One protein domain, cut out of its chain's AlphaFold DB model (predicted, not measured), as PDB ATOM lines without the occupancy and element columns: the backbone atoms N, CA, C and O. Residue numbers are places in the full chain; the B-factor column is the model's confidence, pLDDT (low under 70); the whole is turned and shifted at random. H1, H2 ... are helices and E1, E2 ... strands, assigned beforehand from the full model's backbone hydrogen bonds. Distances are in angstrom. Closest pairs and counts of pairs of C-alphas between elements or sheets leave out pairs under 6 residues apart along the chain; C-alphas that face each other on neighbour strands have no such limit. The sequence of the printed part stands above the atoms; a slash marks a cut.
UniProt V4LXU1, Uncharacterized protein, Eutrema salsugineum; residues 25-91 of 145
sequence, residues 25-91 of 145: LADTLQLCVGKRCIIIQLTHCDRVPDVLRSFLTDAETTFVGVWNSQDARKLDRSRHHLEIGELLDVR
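AT A GLANCE: This is residues 25 to 91 of the 145 residues of an uncharacterized protein of Eutrema salsugineum (UniProt V4LXU1). The antiparallel hairpin E1 and E2 walls one side of a small body, the parallel pair E3 and E4 lies at one end, and short helices H1 and H2 lie across from the hairpin, separate from each other. The 67 printed residues, under half in named elements, run E1, E2, H1, E3, H2, E4, class mixed. The whole is compact, with a radius of gyration of the C-alphas of 11.5 A and spans of 33 by 23 by 22 A.

HOW THE PARTS SIT: E1, residues 29 to 33, and E2, residues 36 to 40, form an antiparallel hairpin at 166 degrees; N 31 and O 38 are 2.9 A apart. H1, residues 50 to 56, is apart from E1. E3, residues 62 to 65, and E4, residues 86 to 89, are parallel, with N 63 and O 86 2.8 A apart. E1 and E3 are near each other. E3, H2, residues 71 to 76, and E4 form a strand-helix-strand unit, parallel neighbours joined through a helix, its crossover right-handed. Every O i to N i+4 pair in H1 and H2 is within hydrogen-bond range.

IN THESE COORDINATES: E1, 13.6 A long, begins at C-alpha 29 (14.092, 24.090, 321.083); E4 ends at C-alpha 89 (20.610, 20.133, 335.557).

THE WHOLE: The printed part has no cut and no long link; no printed residue is under 70 in pLDDT.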
ATOM      1  N   LEU A  25      21.860  16.803 315.885       88.06
ATOM      2  CA  LEU A  25      21.875  18.178 316.361       88.06
ATOM      3  C   LEU A  25      20.481  18.563 316.884       88.06
ATOM      4  O   LEU A  25      19.533  17.783 316.814       88.06
ATOM      5  N   ALA A  26      20.350  19.754 317.462       92.12
ATOM      6  CA  ALA A  26      19.054  20.212 317.949       92.12
ATOM      7  C   ALA A  26      18.105  20.571 316.785       92.12
ATOM      8  O   ALA A  26      18.313  21.583 316.118       92.12
ATOM      9  N   ASP A  27      17.050  19.772 316.584       92.69
ATOM     10  CA  ASP A  27      15.983  20.054 315.605       92.69
ATOM     11  C   ASP A  27      14.910  21.006 316.135       92.69
ATOM     12  O   ASP A  27      14.317  21.783 315.389       92.69
ATOM     13  N   THR A  28      14.636  20.930 317.436       93.31
ATOM     14  CA  THR A  28      13.602  21.708 318.119       93.31
ATOM     15  C   THR A  28      14.142  22.217 319.454       93.31
ATOM     16  O   THR A  28      14.785  21.474 320.191       93.31
ATOM     17  N   LEU A  29      13.850  23.476 319.780       94.75
ATOM     18  CA  LEU A  29      14.092  24.090 321.083       94.75
ATOM     19  C   LEU A  29      12.753  24.307 321.793       94.75
ATOM     20  O   LEU A  29      11.834  24.895 321.225       94.75
ATOM     21  N   GLN A  30      12.648  23.847 323.039       94.50
ATOM     22  CA  GLN A  30      11.475  24.058 323.886       94.50
ATOM     23  C   GLN A  30      11.861  24.928 325.079       94.50
ATOM     24  O   GLN A  30      12.808  24.616 325.796       94.50
ATOM     25  N   LEU A  31      11.121  26.012 325.294       95.50
ATOM     26  CA  LEU A  31      11.317  26.935 326.409       95.50
ATOM     27  C   LEU A  31      10.006  27.061 327.172       95.50
ATOM     28  O   LEU A  31       8.989  27.429 326.585       95.50
ATOM     29  N   CYS A  32      10.021  26.769 328.469       95.19
ATOM     30  CA  CYS A  32       8.825  26.770 329.304       95.19
ATOM     31  C   CYS A  32       8.995  27.679 330.522       95.19
ATOM     32  O   CYS A  32      10.007  27.623 331.212       95.19
ATOM     33  N   VAL A  33       7.964  28.477 330.813       93.19
ATOM     34  CA  VAL A  33       7.859  29.296 332.026       93.19
ATOM     35  C   VAL A  33       6.446  29.168 332.590       93.19
ATOM     36  O   VAL A  33       5.452  29.570 331.970       93.19
ATOM     37  N   GLY A  34       6.346  28.597 333.790       90.69
ATOM     38  CA  GLY A  34       5.066  28.282 334.419       90.69
ATOM     39  C   GLY A  34       4.243  27.327 333.550       90.69
ATOM     40  O   GLY A  34       4.655  26.205 333.292       90.69
ATOM     41  N   LYS A  35       3.072  27.779 333.088       90.81
ATOM     42  CA  LYS A  35       2.139  26.977 332.268       90.81
ATOM     43  C   LYS A  35       2.232  27.264 330.767       90.81
ATOM     44  O   LYS A  35       1.341  26.879 330.015       90.81
ATOM     45  N   ARG A  36       3.247  28.012 330.333       92.81
ATOM     46  CA  ARG A  36       3.419  28.418 328.935       92.81
ATOM     47  C   ARG A  36       4.720  27.848 328.412       92.81
ATOM     48  O   ARG A  36       5.748  27.994 329.064       92.81
ATOM     49  N   CYS A  37       4.655  27.256 327.230       94.00
ATOM     50  CA  CYS A  37       5.818  26.779 326.508       94.00
ATOM     51  C   CYS A  37       5.811  27.357 325.098       94.00
ATOM     52  O   CYS A  37       4.756  27.480 324.475       94.00
ATOM     53  N   ILE A  38       6.994  27.695 324.609       93.94
ATOM     54  CA  ILE A  38       7.250  28.015 323.212       93.94
ATOM     55  C   ILE A  38       8.065  26.859 322.644       93.94
ATOM     56  O   ILE A  38       9.036  26.417 323.258       93.94
ATOM     57  N   ILE A  39       7.650  26.370 321.479       93.44
ATOM     58  CA  ILE A  39       8.339  25.325 320.726       93.44
ATOM     59  C   ILE A  39       8.834  25.964 319.435       93.44
ATOM     60  O   ILE A  39       8.048  26.539 318.685       93.44
ATOM     61  N   ILE A  40      10.137  25.879 319.193       93.38
ATOM     62  CA  ILE A  40      10.807  26.475 318.041       93.38
ATOM     63  C   ILE A  40      11.439  25.338 317.247       93.38
ATOM     64  O   ILE A  40      12.413  24.741 317.699       93.38
ATOM     65  N   GLN A  41      10.893  25.030 316.071       93.38
ATOM     66  CA  GLN A  41      11.471  24.036 315.164       93.38
ATOM     67  C   GLN A  41      12.679  24.650 314.442       93.38
ATOM     68  O   GLN A  41      12.559  25.252 313.374       93.38
ATOM     69  N   LEU A  42      13.860  24.513 315.049       94.12
ATOM     70  CA  LEU A  42      15.127  25.053 314.560       94.12
ATOM     71  C   LEU A  42      15.428  24.620 313.126       94.12
ATOM     72  O   LEU A  42      15.920  25.457 312.370       94.12
ATOM     73  N   THR A  43      15.086  23.385 312.744       92.38
ATOM     74  CA  THR A  43      15.254  22.818 311.387       92.38
ATOM     75  C   THR A  43      14.355  23.470 310.329       92.38
ATOM     76  O   THR A  43      14.695  23.454 309.146       92.38
ATOM     77  N   HIS A  44      13.313  24.198 310.746       91.56
ATOM     78  CA  HIS A  44      12.395  24.925 309.854       91.56
ATOM     79  C   HIS A  44      12.562  26.450 309.876       91.56
ATOM     80  O   HIS A  44      12.060  27.141 308.999       91.56
ATOM     81  N   CYS A  45      13.308  27.008 310.831       92.12
ATOM     82  CA  CYS A  45      13.644  28.437 310.836       92.12
ATOM     83  C   CYS A  45      14.801  28.798 309.887       92.12
ATOM     84  O   CYS A  45      15.944  28.540 310.245       92.12
ATOM     85  N   ASP A  46      14.571  29.490 308.770       93.25
ATOM     86  CA  ASP A  46      15.678  29.981 307.917       93.25
ATOM     87  C   ASP A  46      16.673  30.861 308.686       93.25
ATOM     88  O   ASP A  46      17.883  30.825 308.460       93.25
ATOM     89  N   ARG A  47      16.158  31.651 309.633       93.19
ATOM     90  CA  ARG A  47      16.941  32.476 310.554       93.19
ATOM     91  C   ARG A  47      16.332  32.413 311.946       93.19
ATOM     92  O   ARG A  47      15.113  32.395 312.098       93.19
ATOM     93  N   VAL A  48      17.190  32.455 312.958       93.75
ATOM     94  CA  VAL A  48      16.782  32.663 314.349       93.75
ATOM     95  C   VAL A  48      16.882  34.157 314.689       93.75
ATOM     96  O   VAL A  48      17.935  34.741 314.423       93.75
ATOM     97  N   PRO A  49      15.833  34.780 315.267       94.19
ATOM     98  CA  PRO A  49      15.869  36.186 315.669       94.19
ATOM     99  C   PRO A  49      16.954  36.478 316.709       94.19
ATOM    100  O   PRO A  49      17.136  35.700 317.647       94.19
ATOM    101  N   ASP A  50      17.597  37.644 316.611       96.44
ATOM    102  CA  ASP A  50      18.648  38.059 317.555       96.44
ATOM    103  C   ASP A  50      18.137  38.145 318.996       96.44
ATOM    104  O   ASP A  50      18.854  37.792 319.923       96.44
ATOM    105  N   VAL A  51      16.860  38.494 319.186       96.81
ATOM    106  CA  VAL A  51      16.211  38.493 320.508       96.81
ATOM    107  C   VAL A  51      16.279  37.116 321.176       96.81
ATOM    108  O   VAL A  51      16.505  37.045 322.378       96.81
ATOM    109  N   LEU A  52      16.126  36.020 320.421       96.25
ATOM    110  CA  LEU A  52      16.259  34.679 320.994       96.25
ATOM    111  C   LEU A  52      17.710  34.392 321.383       96.25
ATOM    112  O   LEU A  52      17.947  33.803 322.431       96.25
ATOM    113  N   ARG A  53      18.675  34.829 320.568       97.19
ATOM    114  CA  ARG A  53      20.107  34.662 320.861       97.19
ATOM    115  C   ARG A  53      20.488  35.400 322.138       97.19
ATOM    116  O   ARG A  53      21.047  34.785 323.033       97.19
ATOM    117  N   SER A  54      20.116  36.676 322.236       97.69
ATOM    118  CA  SER A  54      20.348  37.493 323.429       97.69
ATOM    119  C   SER A  54      19.656  36.923 324.661       97.69
ATOM    120  O   SER A  54      20.229  36.961 325.736       97.69
ATOM    121  N   PHE A  55      18.447  36.371 324.513       97.25
ATOM    122  CA  PHE A  55      17.747  35.733 325.625       97.25
ATOM    123  C   PHE A  55      18.464  34.470 326.119       97.25
ATOM    124  O   PHE A  55      18.604  34.280 327.321       97.25
ATOM    125  N   LEU A  56      18.940  33.610 325.212       97.31
ATOM    126  CA  LEU A  56      19.632  32.371 325.585       97.31
ATOM    127  C   LEU A  56      20.983  32.614 326.272       97.31
ATOM    128  O   LEU A  56      21.437  31.750 327.020       97.31
ATOM    129  N   THR A  57      21.614  33.767 326.043       97.62
ATOM    130  CA  THR A  57      22.904  34.144 326.643       97.62
ATOM    131  C   THR A  57      22.794  35.215 327.728       97.62
ATOM    132  O   THR A  57      23.818  35.694 328.214       97.62
ATOM    133  N   ASP A  58      21.576  35.583 328.130       97.50
ATOM    134  CA  ASP A  58      21.342  36.560 329.188       97.50
ATOM    135  C   ASP A  58      21.861  36.039 330.537       97.50
ATOM    136  O   ASP A  58      21.424  34.997 331.024       97.50
ATOM    137  N   ALA A  59      22.788  36.780 331.147       96.31
ATOM    138  CA  ALA A  59      23.406  36.419 332.421       96.31
ATOM    139  C   ALA A  59      22.425  36.482 333.604       96.31
ATOM    140  O   ALA A  59      22.666  35.845 334.626       96.31
ATOM    141  N   GLU A  60      21.316  37.210 333.459       96.56
ATOM    142  CA  GLU A  60      20.255  37.282 334.468       96.56
ATOM    143  C   GLU A  60      19.246  36.126 334.340       96.56
ATOM    144  O   GLU A  60      18.321  36.005 335.150       96.56
ATOM    145  N   THR A  61      19.405  35.261 333.329       95.56
ATOM    146  CA  THR A  61      18.507  34.135 333.063       95.56
ATOM    147  C   THR A  61      19.218  32.797 333.257       95.56
ATOM    148  O   THR A  61      20.092  32.405 332.487       95.56
ATOM    149  N   THR A  62      18.756  32.022 334.241       95.69
ATOM    150  CA  THR A  62      19.177  30.629 334.423       95.69
ATOM    151  C   THR A  62      18.221  29.680 333.703       95.69
ATOM    152  O   THR A  62      17.028  29.603 334.019       95.69
ATOM    153  N   PHE A  63      18.745  28.889 332.772       96.81
ATOM    154  CA  PHE A  63      18.006  27.821 332.110       96.81
ATOM    155  C   PHE A  63      18.118  26.525 332.903       96.81
ATOM    156  O   PHE A  63      19.181  26.157 333.399       96.81
ATOM    157  N   VAL A  64      17.011  25.793 333.002       95.81
ATOM    158  CA  VAL A  64      16.942  24.556 333.782       95.81
ATOM    159  C   VAL A  64      16.383  23.440 332.915       95.81
ATOM    160  O   VAL A  64      15.337  23.590 332.288       95.81
ATOM    161  N   GLY A  65      17.077  22.306 332.901       93.62
ATOM    162  CA  GLY A  65      16.646  21.086 332.227       93.62
ATOM    163  C   GLY A  65      16.893  19.845 333.077       93.62
ATOM    164  O   GLY A  65      17.405  19.912 334.197       93.62
ATOM    165  N   VAL A  66      16.530  18.689 332.525       91.56
ATOM    166  CA  VAL A  66      16.808  17.372 333.112       91.56
ATOM    167  C   VAL A  66      17.651  16.584 332.124       91.56
ATOM    168  O   VAL A  66      17.285  16.491 330.958       91.56
ATOM    169  N   TRP A  67      18.767  16.007 332.577       88.56
ATOM    170  CA  TRP A  67      19.669  15.227 331.709       88.56
ATOM    171  C   TRP A  67      20.188  16.000 330.480       88.56
ATOM    172  O   TRP A  67      20.519  15.417 329.451       88.56
ATOM    173  N   ASN A  68      20.344  17.312 330.621       88.94
ATOM    174  CA  ASN A  68      20.666  18.275 329.566       88.94
ATOM    175  C   ASN A  68      22.173  18.445 329.289       88.94
ATOM    176  O   ASN A  68      22.603  19.449 328.725       88.94
ATOM    177  N   SER A  69      23.011  17.471 329.663       87.50
ATOM    178  CA  SER A  69      24.475  17.585 329.540       87.50
ATOM    179  C   SER A  69      24.972  17.743 328.100       87.50
ATOM    180  O   SER A  69      26.113  18.147 327.881       87.50
ATOM    181  N   GLN A  70      24.135  17.406 327.119       90.56
ATOM    182  CA  GLN A  70      24.454  17.551 325.704       90.56
ATOM    183  C   GLN A  70      23.760  18.741 325.044       90.56
ATOM    184  O   GLN A  70      24.130  19.072 323.921       90.56
ATOM    185  N   ASP A  71      22.785  19.371 325.696       92.69
ATOM    186  CA  ASP A  71      21.863  20.296 325.032       92.69
ATOM    187  C   ASP A  71      22.585  21.563 324.581       92.69
ATOM    188  O   ASP A  71      22.489  21.927 323.413       92.69
ATOM    189  N   ALA A  72      23.420  22.147 325.448       94.00
ATOM    190  CA  ALA A  72      24.270  23.285 325.092       94.00
ATOM    191  C   ALA A  72      25.139  22.984 323.857       94.00
ATOM    192  O   ALA A  72      25.149  23.739 322.891       94.00
ATOM    193  N   ARG A  73      25.797  21.816 323.837       94.44
ATOM    194  CA  ARG A  73      26.631  21.386 322.702       94.44
ATOM    195  C   ARG A  73      25.809  21.136 321.435       94.44
ATOM    196  O   ARG A  73      26.306  21.355 320.335       94.44
ATOM    197  N   LYS A  74      24.583  20.623 321.560       94.00
ATOM    198  CA  LYS A  74      23.688  20.378 320.420       94.00
ATOM    199  C   LYS A  74      23.159  21.679 319.821       94.00
ATOM    200  O   LYS A  74      23.022  21.745 318.602       94.00
ATOM    201  N   LEU A  75      22.884  22.682 320.652       95.50
ATOM    202  CA  LEU A  75      22.470  24.018 320.226       95.50
ATOM    203  C   LEU A  75      23.620  24.764 319.536       95.50
ATOM    204  O   LEU A  75      23.434  25.269 318.427       95.50
ATOM    205  N   ASP A  76      24.817  24.725 320.120       95.31
ATOM    206  CA  ASP A  76      26.034  25.341 319.576       95.31
ATOM    207  C   ASP A  76      26.429  24.747 318.211       95.31
ATOM    208  O   ASP A  76      26.745  25.451 317.253       95.31
ATOM    209  N   ARG A  77      26.318  23.422 318.072       94.62
ATOM    210  CA  ARG A  77      26.610  22.725 316.811       94.62
ATOM    211  C   ARG A  77      25.460  22.732 315.811       94.62
ATOM    212  O   ARG A  77      25.642  22.234 314.703       94.62
ATOM    213  N   SER A  78      24.279  23.222 316.189       93.50
ATOM    214  CA  SER A  78      23.144  23.319 315.268       93.50
ATOM    215  C   SER A  78      23.458  24.283 314.121       93.50
ATOM    216  O   SER A  78      24.349  25.125 314.233       93.50
ATOM    217  N   ARG A  79      22.661  24.237 313.045       91.88
ATOM    218  CA  ARG A  79      22.788  25.176 311.911       91.88
ATOM    219  C   ARG A  79      22.741  26.655 312.314       91.88
ATOM    220  O   ARG A  79      23.159  27.513 311.549       91.88
ATOM    221  N   HIS A  80      22.178  26.941 313.487       95.19
ATOM    222  CA  HIS A  80      21.973  28.293 313.989       95.19
ATOM    223  C   HIS A  80      23.037  28.748 314.977       95.19
ATOM    224  O   HIS A  80      22.996  29.923 315.339       95.19
ATOM    225  N   HIS A  81      23.958  27.879 315.404       95.44
ATOM    226  CA  HIS A  81      25.001  28.197 316.385       95.44
ATOM    227  C   HIS A  81      24.440  28.946 317.599       95.44
ATOM    228  O   HIS A  81      24.738  30.117 317.832       95.44
ATOM    229  N   LEU A  82      23.494  28.307 318.290       97.06
ATOM    230  CA  LEU A  82      22.847  28.898 319.454       97.06
ATOM    231  C   LEU A  82      23.667  28.573 320.696       97.06
ATOM    232  O   LEU A  82      23.738  27.423 321.121       97.06
ATOM    233  N   GLU A  83      24.252  29.603 321.285       96.62
ATOM    234  CA  GLU A  83      24.863  29.512 322.602       96.62
ATOM    235  C   GLU A  83      23.779  29.606 323.680       96.62
ATOM    236  O   GLU A  83      22.770  30.294 323.514       96.62
ATOM    237  N   ILE A  84      23.996  28.903 324.787       95.88
ATOM    238  CA  ILE A  84      23.189  29.021 325.997       95.88
ATOM    239  C   ILE A  84      24.127  29.386 327.141       95.88
ATOM    240  O   ILE A  84      25.193  28.783 327.266       95.88
ATOM    241  N   GLY A  85      23.746  30.393 327.922       94.62
ATOM    242  CA  GLY A  85      24.507  30.875 329.067       94.62
ATOM    243  C   GLY A  85      24.484  29.860 330.207       94.62
ATOM    244  O   GLY A  85      25.092  28.790 330.135       94.62
ATOM    245  N   GLU A  86      23.782  30.178 331.291       95.38
ATOM    246  CA  GLU A  86      23.697  29.264 332.425       95.38
ATOM    247  C   GLU A  86      22.652  28.168 332.175       95.38
ATOM    248  O   GLU A  86      21.453  28.435 332.115       95.38
ATOM    249  N   LEU A  87      23.107  26.916 332.055       96.38
ATOM    250  CA  LEU A  87      22.249  25.741 331.913       96.38
ATOM    251  C   LEU A  87      22.474  24.755 333.065       96.38
ATOM    252  O   LEU A  87      23.489  24.055 333.130       96.38
ATOM    253  N   LEU A  88      21.495  24.665 333.961       96.44
ATOM    254  CA  LEU A  88      21.529  23.791 335.125       96.44
ATOM    255  C   LEU A  88      20.766  22.489 334.884       96.44
ATOM    256  O   LEU A  88      19.717  22.445 334.241       96.44
ATOM    257  N   ASP A  89      21.303  21.413 335.452       95.56
ATOM    258  CA  ASP A  89      20.610  20.133 335.557       95.56
ATOM    259  C   ASP A  89      19.914  20.077 336.917       95.56
ATOM    260  O   ASP A  89      20.583  19.966 337.952       95.56
ATOM    261  N   VAL A  90      18.581  20.146 336.917       94.81
ATOM    262  CA  VAL A  90      17.765  20.247 338.140       94.81
ATOM    263  C   VAL A  90      18.050  19.118 339.129       94.81
ATOM    264  O   VAL A  90      18.000  19.323 340.340       94.81
ATOM    265  N   ARG A  91      18.451  17.939 338.634       94.69
ATOM    266  CA  ARG A  91      18.758  16.750 339.445       94.69
ATOM    267  C   ARG A  91      19.847  17.021 340.477       94.69
ATOM    268  O   ARG A  91      19.893  16.372 341.515       94.69
TER     269      ARG A  91